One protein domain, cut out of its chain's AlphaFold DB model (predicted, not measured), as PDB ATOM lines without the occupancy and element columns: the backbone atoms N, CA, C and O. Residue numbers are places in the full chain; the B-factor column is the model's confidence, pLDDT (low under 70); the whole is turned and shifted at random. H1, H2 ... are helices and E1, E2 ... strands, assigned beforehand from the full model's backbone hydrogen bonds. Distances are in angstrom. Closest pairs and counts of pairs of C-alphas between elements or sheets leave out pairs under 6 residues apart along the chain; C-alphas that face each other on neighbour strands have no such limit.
ATOM      1  N   THR A 182     179.606 172.619 160.582       65.94
ATOM      2  CA  THR A 182     181.039 172.356 160.447       65.94
ATOM      3  C   THR A 182     181.211 171.340 159.338       65.94
ATOM      4  O   THR A 182     180.619 170.268 159.402       65.94
ATOM      5  N   THR A 183     182.020 171.686 158.345       72.75
ATOM      6  CA  THR A 183     182.380 170.785 157.255       72.75
ATOM      7  C   THR A 183     183.743 170.180 157.543       72.75
ATOM      8  O   THR A 183     184.696 170.926 157.778       72.75
ATOM      9  N   VAL A 184     183.847 168.851 157.524       63.03
ATOM     10  CA  VAL A 184     185.131 168.162 157.721       63.03
ATOM     11  C   VAL A 184     185.552 167.497 156.421       63.03
ATOM     12  O   VAL A 184     184.845 166.632 155.909       63.03
ATOM     13  N   SER A 185     186.706 167.901 155.889       67.81
ATOM     14  CA  SER A 185     187.254 167.325 154.664       67.81
ATOM     15  C   SER A 185     188.326 166.277 154.969       67.81
ATOM     16  O   SER A 185     189.326 166.596 155.609       67.81
ATOM     17  N   TYR A 186     188.152 165.044 154.488       65.25
ATOM     18  CA  TYR A 186     189.176 163.993 154.549       65.25
ATOM     19  C   TYR A 186     189.814 163.784 153.180       65.25
ATOM     20  O   TYR A 186     189.102 163.634 152.184       65.25
ATOM     21  N   ALA A 187     191.148 163.742 153.157       70.38
ATOM     22  CA  ALA A 187     191.933 163.388 151.985       70.38
ATOM     23  C   ALA A 187     192.447 161.948 152.112       70.38
ATOM     24  O   ALA A 187     193.147 161.639 153.073       70.38
ATOM     25  N   PHE A 188     192.113 161.068 151.162       69.19
ATOM     26  CA  PHE A 188     192.672 159.710 151.118       69.19
ATOM     27  C   PHE A 188     193.677 159.581 149.976       69.19
ATOM     28  O   PHE A 188     193.376 159.940 148.836       69.19
ATOM     29  N   TYR A 189     194.840 159.015 150.290       71.38
ATOM     30  CA  TYR A 189     195.851 158.612 149.321       71.38
ATOM     31  C   TYR A 189     195.800 157.097 149.173       71.38
ATOM     32  O   TYR A 189     195.663 156.377 150.162       71.38
ATOM     33  N   VAL A 190     195.875 156.608 147.936       73.44
ATOM     34  CA  VAL A 190     195.921 155.169 147.674       73.44
ATOM     35  C   VAL A 190     197.165 154.855 146.868       73.44
ATOM     36  O   VAL A 190     197.348 155.350 145.755       73.44
ATOM     37  N   GLU A 191     198.023 154.034 147.462       77.75
ATOM     38  CA  GLU A 191     199.175 153.459 146.788       77.75
ATOM     39  C   GLU A 191     198.727 152.325 145.870       77.75
ATOM     40  O   GLU A 191     197.929 151.462 146.246       77.75
ATOM     41  N   HIS A 192     199.268 152.320 144.658       80.19
ATOM     42  CA  HIS A 192     198.983 151.312 143.651       80.19
ATOM     43  C   HIS A 192     200.273 150.853 142.992       80.19
ATOM     44  O   HIS A 192     201.245 151.605 142.905       80.19
ATOM     45  N   ASP A 193     200.261 149.617 142.500       86.19
ATOM     46  CA  ASP A 193     201.353 149.103 141.683       86.19
ATOM     47  C   ASP A 193     201.503 149.997 140.432       86.19
ATOM     48  O   ASP A 193     200.484 150.320 139.805       86.19
ATOM     49  N   PRO A 194     202.723 150.426 140.054       82.44
ATOM     50  CA  PRO A 194     202.934 151.218 138.842       82.44
ATOM     51  C   PRO A 194     202.405 150.535 137.571       82.44
ATOM     52  O   PRO A 194     202.057 151.226 136.613       82.44
ATOM     53  N   ASP A 195     202.297 149.203 137.563       90.19
ATOM     54  CA  ASP A 195     201.756 148.435 136.441       90.19
ATOM     55  C   ASP A 195     200.214 148.353 136.456       90.19
ATOM     56  O   ASP A 195     199.593 147.846 135.513       90.19
ATOM     57  N   GLN A 196     199.556 148.857 137.508       88.81
ATOM     58  CA  GLN A 196     198.103 148.836 137.628       88.81
ATOM     59  C   GLN A 196     197.473 149.869 136.685       88.81
ATOM     60  O   GLN A 196     197.778 151.061 136.702       88.81
ATOM     61  N   SER A 197     196.536 149.415 135.847       89.69
ATOM     62  CA  SER A 197     195.844 150.316 134.921       89.69
ATOM     63  C   SER A 197     195.115 151.429 135.680       89.69
ATOM     64  O   SER A 197     194.485 151.179 136.711       89.69
ATOM     65  N   GLY A 198     195.122 152.644 135.127       82.94
ATOM     66  CA  GLY A 198     194.473 153.795 135.750       82.94
ATOM     67  C   GLY A 198     192.980 153.601 136.047       82.94
ATOM     68  O   GLY A 198     192.491 154.233 136.979       82.94
ATOM     69  N   GLU A 199     192.281 152.733 135.304       83.94
ATOM     70  CA  GLU A 199     190.875 152.365 135.544       83.94
ATOM     71  C   GLU A 199     190.700 151.509 136.803       83.94
ATOM     72  O   GLU A 199     189.818 151.791 137.612       83.94
ATOM     73  N   LEU A 200     191.567 150.508 137.006       84.31
ATOM     74  CA  LEU A 200     191.564 149.683 138.220       84.31
ATOM     75  C   LEU A 200     191.857 150.527 139.462       84.31
ATOM     76  O   LEU A 200     191.173 150.386 140.466       84.31
ATOM     77  N   VAL A 201     192.796 151.469 139.353       82.00
ATOM     78  CA  VAL A 201     193.089 152.442 140.414       82.00
ATOM     79  C   VAL A 201     191.847 153.270 140.772       82.00
ATOM     80  O   VAL A 201     191.493 153.379 141.941       82.00
ATOM     81  N   VAL A 202     191.137 153.837 139.784       80.38
ATOM     82  CA  VAL A 202     189.898 154.600 140.058       80.38
ATOM     83  C   VAL A 202     188.835 153.716 140.700       80.38
ATOM     84  O   VAL A 202     188.155 154.164 141.624       80.38
ATOM     85  N   TYR A 203     188.679 152.482 140.221       84.88
ATOM     86  CA  TYR A 203     187.714 151.538 140.771       84.88
ATOM     87  C   TYR A 203     188.009 151.226 142.243       84.88
ATOM     88  O   TYR A 203     187.114 151.359 143.078       84.88
ATOM     89  N   ASP A 204     189.259 150.891 142.564       83.62
ATOM     90  CA  ASP A 204     189.695 150.559 143.921       83.62
ATOM     91  C   ASP A 204     189.550 151.755 144.869       83.62
ATOM     92  O   ASP A 204     189.014 151.601 145.967       83.62
ATOM     93  N   MET A 205     189.935 152.961 144.429       81.94
ATOM     94  CA  MET A 205     189.717 154.189 145.202       81.94
ATOM     95  C   MET A 205     188.226 154.426 145.451       81.94
ATOM     96  O   MET A 205     187.811 154.636 146.585       81.94
ATOM     97  N   THR A 206     187.397 154.343 144.408       81.75
ATOM     98  CA  THR A 206     185.953 154.592 144.526       81.75
ATOM     99  C   THR A 206     185.292 153.586 145.470       81.75
ATOM    100  O   THR A 206     184.478 153.970 146.311       81.75
ATOM    101  N   ASP A 207     185.642 152.301 145.367       84.31
ATOM    102  CA  ASP A 207     185.114 151.249 146.239       84.31
ATOM    103  C   ASP A 207     185.622 151.387 147.684       84.31
ATOM    104  O   ASP A 207     184.833 151.292 148.629       84.31
ATOM    105  N   GLY A 208     186.913 151.677 147.869       83.06
ATOM    106  CA  GLY A 208     187.530 151.914 149.175       83.06
ATOM    107  C   GLY A 208     186.896 153.097 149.901       83.06
ATOM    108  O   GLY A 208     186.391 152.951 151.016       83.06
ATOM    109  N   THR A 209     186.816 154.244 149.230       80.81
ATOM    110  CA  THR A 209     186.167 155.453 149.739       80.81
ATOM    111  C   THR A 209     184.696 155.201 150.074       80.81
ATOM    112  O   THR A 209     184.233 155.559 151.158       80.81
ATOM    113  N   ARG A 210     183.954 154.493 149.210       82.19
ATOM    114  CA  ARG A 210     182.551 154.143 149.478       82.19
ATOM    115  C   ARG A 210     182.396 153.252 150.710       82.19
ATOM    116  O   ARG A 210     181.430 153.419 151.450       82.19
ATOM    117  N   LYS A 211     183.318 152.316 150.946       83.69
ATOM    118  CA  LYS A 211     183.309 151.448 152.135       83.69
ATOM    119  C   LYS A 211     183.585 152.226 153.419       83.69
ATOM    120  O   LYS A 211     182.897 151.981 154.408       83.69
ATOM    121  N   VAL A 212     184.545 153.154 153.402       79.38
ATOM    122  CA  VAL A 212     184.829 154.041 154.543       79.38
ATOM    123  C   VAL A 212     183.604 154.899 154.850       79.38
ATOM    124  O   VAL A 212     183.102 154.880 155.972       79.38
ATOM    125  N   LEU A 213     183.021 155.536 153.830       80.94
ATOM    126  CA  LEU A 213     181.804 156.322 154.014       80.94
ATOM    127  C   LEU A 213     180.612 155.504 154.503       80.94
ATOM    128  O   LEU A 213     179.853 155.961 155.352       80.94
ATOM    129  N   ALA A 214     180.414 154.302 153.963       82.25
ATOM    130  CA  ALA A 214     179.321 153.444 154.395       82.25
ATOM    131  C   ALA A 214     179.461 153.090 155.881       82.25
ATOM    132  O   ALA A 214     178.458 153.068 156.593       82.25
ATOM    133  N   ARG A 215     180.693 152.867 156.362       83.12
ATOM    134  CA  ARG A 215     180.969 152.652 157.789       83.12
ATOM    135  C   ARG A 215     180.662 153.893 158.614       83.12
ATOM    136  O   ARG A 215     179.956 153.748 159.610       83.12
ATOM    137  N   LEU A 216     181.084 155.073 158.160       79.81
ATOM    138  CA  LEU A 216     180.778 156.351 158.805       79.81
ATOM    139  C   LEU A 216     179.266 156.559 158.960       79.81
ATOM    140  O   LEU A 216     178.768 156.700 160.071       79.81
ATOM    141  N   VAL A 217     178.518 156.485 157.857       81.81
ATOM    142  CA  VAL A 217     177.060 156.700 157.852       81.81
ATOM    143  C   VAL A 217     176.325 155.642 158.680       81.81
ATOM    144  O   VAL A 217     175.293 155.923 159.281       81.81
ATOM    145  N   SER A 218     176.843 154.413 158.731       84.19
ATOM    146  CA  SER A 218     176.263 153.347 159.555       84.19
ATOM    147  C   SER A 218     176.589 153.447 161.050       84.19
ATOM    148  O   SER A 218     176.120 152.602 161.811       84.19
ATOM    149  N   GLY A 219     177.415 154.415 161.470       83.12
ATOM    150  CA  GLY A 219     177.936 154.506 162.839       83.12
ATOM    151  C   GLY A 219     178.890 153.361 163.212       83.12
ATOM    152  O   GLY A 219     179.144 153.114 164.386       83.12
ATOM    153  N   MET A 220     179.385 152.607 162.224       83.88
ATOM    154  CA  MET A 220     180.343 151.514 162.435       83.88
ATOM    155  C   MET A 220     181.799 151.989 162.385       83.88
ATOM    156  O   MET A 220     182.706 151.200 162.658       83.88
ATOM    157  N   ASP A 221     182.044 153.243 162.003       81.12
ATOM    158  CA  ASP A 221     183.380 153.830 162.042       81.12
ATOM    159  C   ASP A 221     183.685 154.340 163.453       81.12
ATOM    160  O   ASP A 221     183.258 155.426 163.831       81.12
ATOM    161  N   ALA A 222     184.394 153.548 164.256       74.50
ATOM    162  CA  ALA A 222     184.650 153.886 165.657       74.50
ATOM    163  C   ALA A 222     185.454 155.184 165.846       74.50
ATOM    164  O   ALA A 222     185.364 155.792 166.908       74.50
ATOM    165  N   VAL A 223     186.237 155.601 164.845       72.25
ATOM    166  CA  VAL A 223     187.066 156.805 164.941       72.25
ATOM    167  C   VAL A 223     186.178 158.026 164.758       72.25
ATOM    168  O   VAL A 223     186.045 158.848 165.657       72.25
ATOM    169  N   LEU A 224     185.505 158.110 163.614       68.00
ATOM    170  CA  LEU A 224     184.717 159.280 163.246       68.00
ATOM    171  C   LEU A 224     183.385 159.360 163.994       68.00
ATOM    172  O   LEU A 224     182.965 160.446 164.390       68.00
ATOM    173  N   THR A 225     182.748 158.215 164.246       74.31
ATOM    174  CA  THR A 225     181.536 158.160 165.079       74.31
ATOM    175  C   THR A 225     181.870 158.525 166.523       74.31
ATOM    176  O   THR A 225     181.075 159.198 167.164       74.31
ATOM    177  N   GLY A 226     183.065 158.166 167.014       76.69
ATOM    178  CA  GLY A 226     183.541 158.577 168.337       76.69
ATOM    179  C   GLY A 226     183.631 160.098 168.472       76.69
ATOM    180  O   GLY A 226     183.071 160.655 169.410       76.69
ATOM    181  N   TYR A 227     184.235 160.779 167.491       69.69
ATOM    182  CA  TYR A 227     184.272 162.248 167.465       69.69
ATOM    183  C   TYR A 227     182.874 162.872 167.389       69.69
ATOM    184  O   TYR A 227     182.582 163.826 168.107       69.69
ATOM    185  N   ALA A 228     181.989 162.322 166.551       72.44
ATOM    186  CA  ALA A 228     180.622 162.823 166.440       72.44
ATOM    187  C   ALA A 228     179.833 162.662 167.755       72.44
ATOM    188  O   ALA A 228     179.137 163.586 168.173       72.44
ATOM    189  N   GLU A 229     179.966 161.518 168.433       78.75
ATOM    190  CA  GLU A 229     179.300 161.244 169.711       78.75
ATOM    191  C   GLU A 229     179.848 162.102 170.858       78.75
ATOM    192  O   GLU A 229     179.061 162.647 171.639       78.75
ATOM    193  N   ASP A 230     181.172 162.251 170.955       76.56
ATOM    194  CA  ASP A 230     181.825 162.994 172.038       76.56
ATOM    195  C   ASP A 230     181.482 164.493 172.004       76.56
ATOM    196  O   ASP A 230     181.292 165.113 173.058       76.56
ATOM    197  N   ASP A 231     181.334 165.062 170.804       74.06
ATOM    198  CA  ASP A 231     181.023 166.481 170.602       74.06
ATOM    199  C   ASP A 231     179.525 166.760 170.365       74.06
ATOM    200  O   ASP A 231     179.116 167.919 170.245       74.06
ATOM    201  N   GLY A 232     178.681 165.721 170.342       79.75
ATOM    202  CA  GLY A 232     177.242 165.849 170.087       79.75
ATOM    203  C   GLY A 232     176.926 166.412 168.699       79.75
ATOM    204  O   GLY A 232     176.001 167.213 168.554       79.75
ATOM    205  N   LEU A 233     177.728 166.036 167.700       76.94
ATOM    206  CA  LEU A 233     177.585 166.463 166.313       76.94
ATOM    207  C   LEU A 233     176.642 165.519 165.562       76.94
ATOM    208  O   LEU A 233     176.819 164.302 165.567       76.94
ATOM    209  N   ASP A 234     175.673 166.097 164.857       78.88
ATOM    210  CA  ASP A 234     174.820 165.359 163.929       78.88
ATOM    211  C   ASP A 234     175.451 165.388 162.529       78.88
ATOM    212  O   ASP A 234     175.626 166.457 161.940       78.88
ATOM    213  N   VAL A 235     175.761 164.218 161.966       75.69
ATOM    214  CA  VAL A 235     176.221 164.109 160.573       75.69
ATOM    215  C   VAL A 235     175.030 164.341 159.641       75.69
ATOM    216  O   VAL A 235     174.123 163.511 159.551       75.69
ATOM    217  N   VAL A 236     175.016 165.485 158.952       78.12
ATOM    218  CA  VAL A 236     173.894 165.899 158.087       78.12
ATOM    219  C   VAL A 236     174.017 165.315 156.680       78.12
ATOM    220  O   VAL A 236     173.025 164.875 156.093       78.12
ATOM    221  N   SER A 237     175.229 165.300 156.133       76.81
ATOM    222  CA  SER A 237     175.524 164.799 154.794       76.81
ATOM    223  C   SER A 237     176.906 164.171 154.748       76.81
ATOM    224  O   SER A 237     177.709 164.358 155.644       76.81
ATOM    225  N   VAL A 238     177.167 163.394 153.703       72.12
ATOM    226  CA  VAL A 238     178.501 162.888 153.399       72.12
ATOM    227  C   VAL A 238     178.635 162.895 151.883       72.12
ATOM    228  O   VAL A 238     177.837 162.261 151.186       72.12
ATOM    229  N   ALA A 239     179.624 163.612 151.366       74.75
ATOM    230  CA  ALA A 239     179.945 163.686 149.951       74.75
ATOM    231  C   ALA A 239     181.363 163.166 149.705       74.75
ATOM    232  O   ALA A 239     182.266 163.353 150.514       74.75
ATOM    233  N   THR A 240     181.561 162.505 148.568       70.81
ATOM    234  CA  THR A 240     182.884 162.053 148.129       70.81
ATOM    235  C   THR A 240     183.166 162.502 146.725       70.81
ATOM    236  O   THR A 240     182.317 162.410 145.839       70.81
ATOM    237  N   ARG A 241     184.399 162.951 146.532       74.06
ATOM    238  CA  ARG A 241     184.935 163.373 145.259       74.06
ATOM    239  C   ARG A 241     186.290 162.711 145.062       74.06
ATOM    240  O   ARG A 241     187.253 162.987 145.765       74.06
ATOM    241  N   VAL A 242     186.365 161.833 144.072       71.62
ATOM    242  CA  VAL A 242     187.645 161.296 143.612       71.62
ATOM    243  C   VAL A 242     188.291 162.360 142.732       71.62
ATOM    244  O   VAL A 242     187.686 162.749 141.734       71.62
ATOM    245  N   ILE A 243     189.482 162.832 143.099       69.38
ATOM    246  CA  ILE A 243     190.227 163.825 142.326       69.38
ATOM    247  C   ILE A 243     191.309 163.100 141.525       69.38
ATOM    248  O   ILE A 243     192.212 162.430 142.031       69.38
ATOM    249  N   THR A 244     191.207 163.200 140.211       66.25
ATOM    250  CA  THR A 244     192.204 162.631 139.312       66.25
ATOM    251  C   THR A 244     193.482 163.475 139.323       66.25
ATOM    252  O   THR A 244     193.418 164.690 139.500       66.25
ATOM    253  N   PRO A 245     194.659 162.885 139.046       63.28
ATOM    254  CA  PRO A 245     195.899 163.650 138.951       63.28
ATOM    255  C   PRO A 245     195.811 164.813 137.957       63.28
ATOM    256  O   PRO A 245     196.402 165.867 138.153       63.28
ATOM    257  N   ARG A 246     195.009 164.648 136.903       65.19
ATOM    258  CA  ARG A 246     194.758 165.702 135.926       65.19
ATOM    259  C   ARG A 246     194.041 166.911 136.535       65.19
ATOM    260  O   ARG A 246     194.332 168.036 136.150       65.19
ATOM    261  N   GLU A 247     193.117 166.691 137.468       67.38
ATOM    262  CA  GLU A 247     192.392 167.766 138.156       67.38
ATOM    263  C   GLU A 247     193.274 168.537 139.146       67.38
ATOM    264  O   GLU A 247     193.042 169.726 139.340       67.38
ATOM    265  N   ILE A 248     194.323 167.911 139.695       62.09
ATOM    266  CA  ILE A 248     195.350 168.586 140.516       62.09
ATOM    267  C   ILE A 248     196.507 169.166 139.683       62.09
ATOM    268  O   ILE A 248     197.507 169.618 140.234       62.09
ATOM    269  N   GLY A 249     196.399 169.163 138.350       64.81
ATOM    270  CA  GLY A 249     197.428 169.711 137.461       64.81
ATOM    271  C   GLY A 249     198.656 168.814 137.267       64.81
ATOM    272  O   GLY A 249     199.648 169.254 136.688       64.81
ATOM    273  N   CYS A 250     198.607 167.551 137.695       57.28
ATOM    274  CA  CYS A 250     199.608 166.551 137.339       57.28
ATOM    275  C   CYS A 250     199.302 166.008 135.933       57.28
ATOM    276  O   CYS A 250     198.596 165.010 135.763       57.28
ATOM    277  N   GLU A 251     199.829 166.670 134.902       56.50
ATOM    278  CA  GLU A 251     199.878 166.096 133.557       56.50
ATOM    279  C   GLU A 251     200.957 165.008 133.518       56.50
ATOM    280  O   GLU A 251     202.151 165.284 133.426       56.50
ATOM    281  N   PHE A 252     200.543 163.743 133.602       56.56
ATOM    282  CA  PHE A 252     201.437 162.638 133.282       56.56
ATOM    283  C   PHE A 252     201.562 162.551 131.763       56.56
ATOM    284  O   PHE A 252     200.643 162.081 131.087       56.56
ATOM    285  N   GLU A 253     202.700 162.983 131.214       51.84
ATOM    286  CA  GLU A 253     203.083 162.561 129.870       51.84
ATOM    287  C   GLU A 253     203.083 161.032 129.862       51.84
ATOM    288  O   GLU A 253     203.828 160.386 130.599       51.84
ATOM    289  N   SER A 254     202.201 160.434 129.062       48.06
ATOM    290  CA  SER A 254     202.150 158.987 128.901       48.06
ATOM    291  C   SER A 254     203.522 158.504 128.423       48.06
ATOM    292  O   SER A 254     203.870 158.676 127.249       48.06
ATOM    293  N   ARG A 564     200.621 159.975 141.748       37.12
ATOM    294  CA  ARG A 564     199.882 160.696 142.793       37.12
ATOM    295  C   ARG A 564     198.400 160.800 142.429       37.12
ATOM    296  O   ARG A 564     198.095 161.187 141.299       37.12
ATOM    297  N   ARG A 565     197.490 160.494 143.361       45.09
ATOM    298  CA  ARG A 565     196.037 160.754 143.253       45.09
ATOM    299  C   ARG A 565     195.474 161.179 144.612       45.09
ATOM    300  O   ARG A 565     195.923 160.661 145.627       45.09
ATOM    301  N   GLU A 566     194.510 162.094 144.613       35.31
ATOM    302  CA  GLU A 566     193.903 162.678 145.818       35.31
ATOM    303  C   GLU A 566     192.393 162.389 145.836       35.31
ATOM    304  O   GLU A 566     191.741 162.347 144.796       35.31
ATOM    305  N   VAL A 567     191.801 162.171 147.007       37.81
ATOM    306  CA  VAL A 567     190.348 161.977 147.149       37.81
ATOM    307  C   VAL A 567     189.842 162.922 148.218       37.81
ATOM    308  O   VAL A 567     190.228 162.760 149.363       37.81
ATOM    309  N   GLU A 568     188.960 163.856 147.876       32.16
ATOM    310  CA  GLU A 568     188.360 164.806 148.816       32.16
ATOM    311  C   GLU A 568     186.991 164.290 149.281       32.16
ATOM    312  O   GLU A 568     186.106 163.975 148.484       32.16
ATOM    313  N   THR A 569     186.811 164.172 150.590       34.00
ATOM    314  CA  THR A 569     185.569 163.708 151.215       34.00
ATOM    315  C   THR A 569     185.027 164.794 152.114       34.00
ATOM    316  O   THR A 569     185.680 165.108 153.092       34.00
ATOM    317  N   THR A 570     183.850 165.331 151.820       32.56
ATOM    318  CA  THR A 570     183.207 166.404 152.586       32.56
ATOM    319  C   THR A 570     182.151 165.797 153.509       32.56
ATOM    320  O   THR A 570     181.191 165.199 153.021       32.56
ATOM    321  N   VAL A 571     182.326 165.911 154.824       37.34
ATOM    322  CA  VAL A 571     181.346 165.509 155.850       37.34
ATOM    323  C   VAL A 571     180.562 166.728 156.302       37.34
ATOM    324  O   VAL A 571     181.229 167.717 156.687       37.34
TER     325      VAL A 571
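AT A GLANCE: This is residues 182 to 254 and 564 to 571 of the 571 residues of an uncharacterized protein of Thalassiosira oceanica (UniProt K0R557). One long helix, H1, lies along one face of a small three-stranded sheet, with no named helix on the other face; a shorter helix, H2, sits beyond the last residues of H1 at one end of a rod. Residues 244 to 254 run out toward the other end. The printed part has 81 residues, with two named helices and three named strands in the order E1, H1, H2, E2, E3. The sheet's order is E1, E3, E2, antiparallel throughout, and the class is mixed, helices and strands. The whole is loose, with a radius of gyration of the C-alphas of 14.8 A and spans of 49 by 22 by 15 A.

IN THESE COORDINATES: E1 is residues 185 to 188, 10.0 A long, beginning at C-alpha 185 (187.254, 167.325, 154.664). H1 is residues 198 to 217, 28.3 A, and H2 residues 222 to 231, 14.0 A. E2 is residues 239 to 243, 12.8 A. E3 is residues 566 to 570, 13.2 A, ending at C-alpha 570 (183.207, 166.404, 152.586).

HOW THE PARTS SIT: Inner strand E3 pairs with E1 at 151 degrees, N 186 and O 569 being 2.8 A apart, and with E2 at 164 degrees, N 241 and O 568 being 2.8 A apart; these N and O pairs are within hydrogen-bond range. H1 is on the sheet, making two layers, a helix on one face of a sheet, at a height of 9.4 A. It lies over E3 and only just over E2, on which 3 of its C-alphas fall, and runs along the strands, at 26 degrees to E3 on the local plane. The closest C-alphas of H1 and E2 are those of Thr 206 and Val 242, 7.0 A apart. E1, H1 H2 and E2 form a split strand-helix-strand unit, two strands running the same way with E3 between them, and its crossover is right-handed. H2 is not on the sheet; it is close to but not clearly touching H1, with the C-alphas of Leu 216 and Thr 225 closest at 6.6 A, at a steep tilt of 43 degrees, the same way. In H1 and H2 every O i to N i+4 pair is within hydrogen-bond range.

THE WHOLE: The two C-alphas farthest apart, those of Gly 232 and Ser 254, are 48.6 A from each other. Residues 255 to 563 are not printed, and C-alphas 254 and 564 are 14.2 A apart across this cut. Of the links that are printed whole, H1 to H2 is tight and E1 to H1 and H2 to E2 are short. Mean pLDDT of the printed part is 71.4; residues 243 to 254 and 564 to 571 are among those under 70, and E3 has a mean of 34.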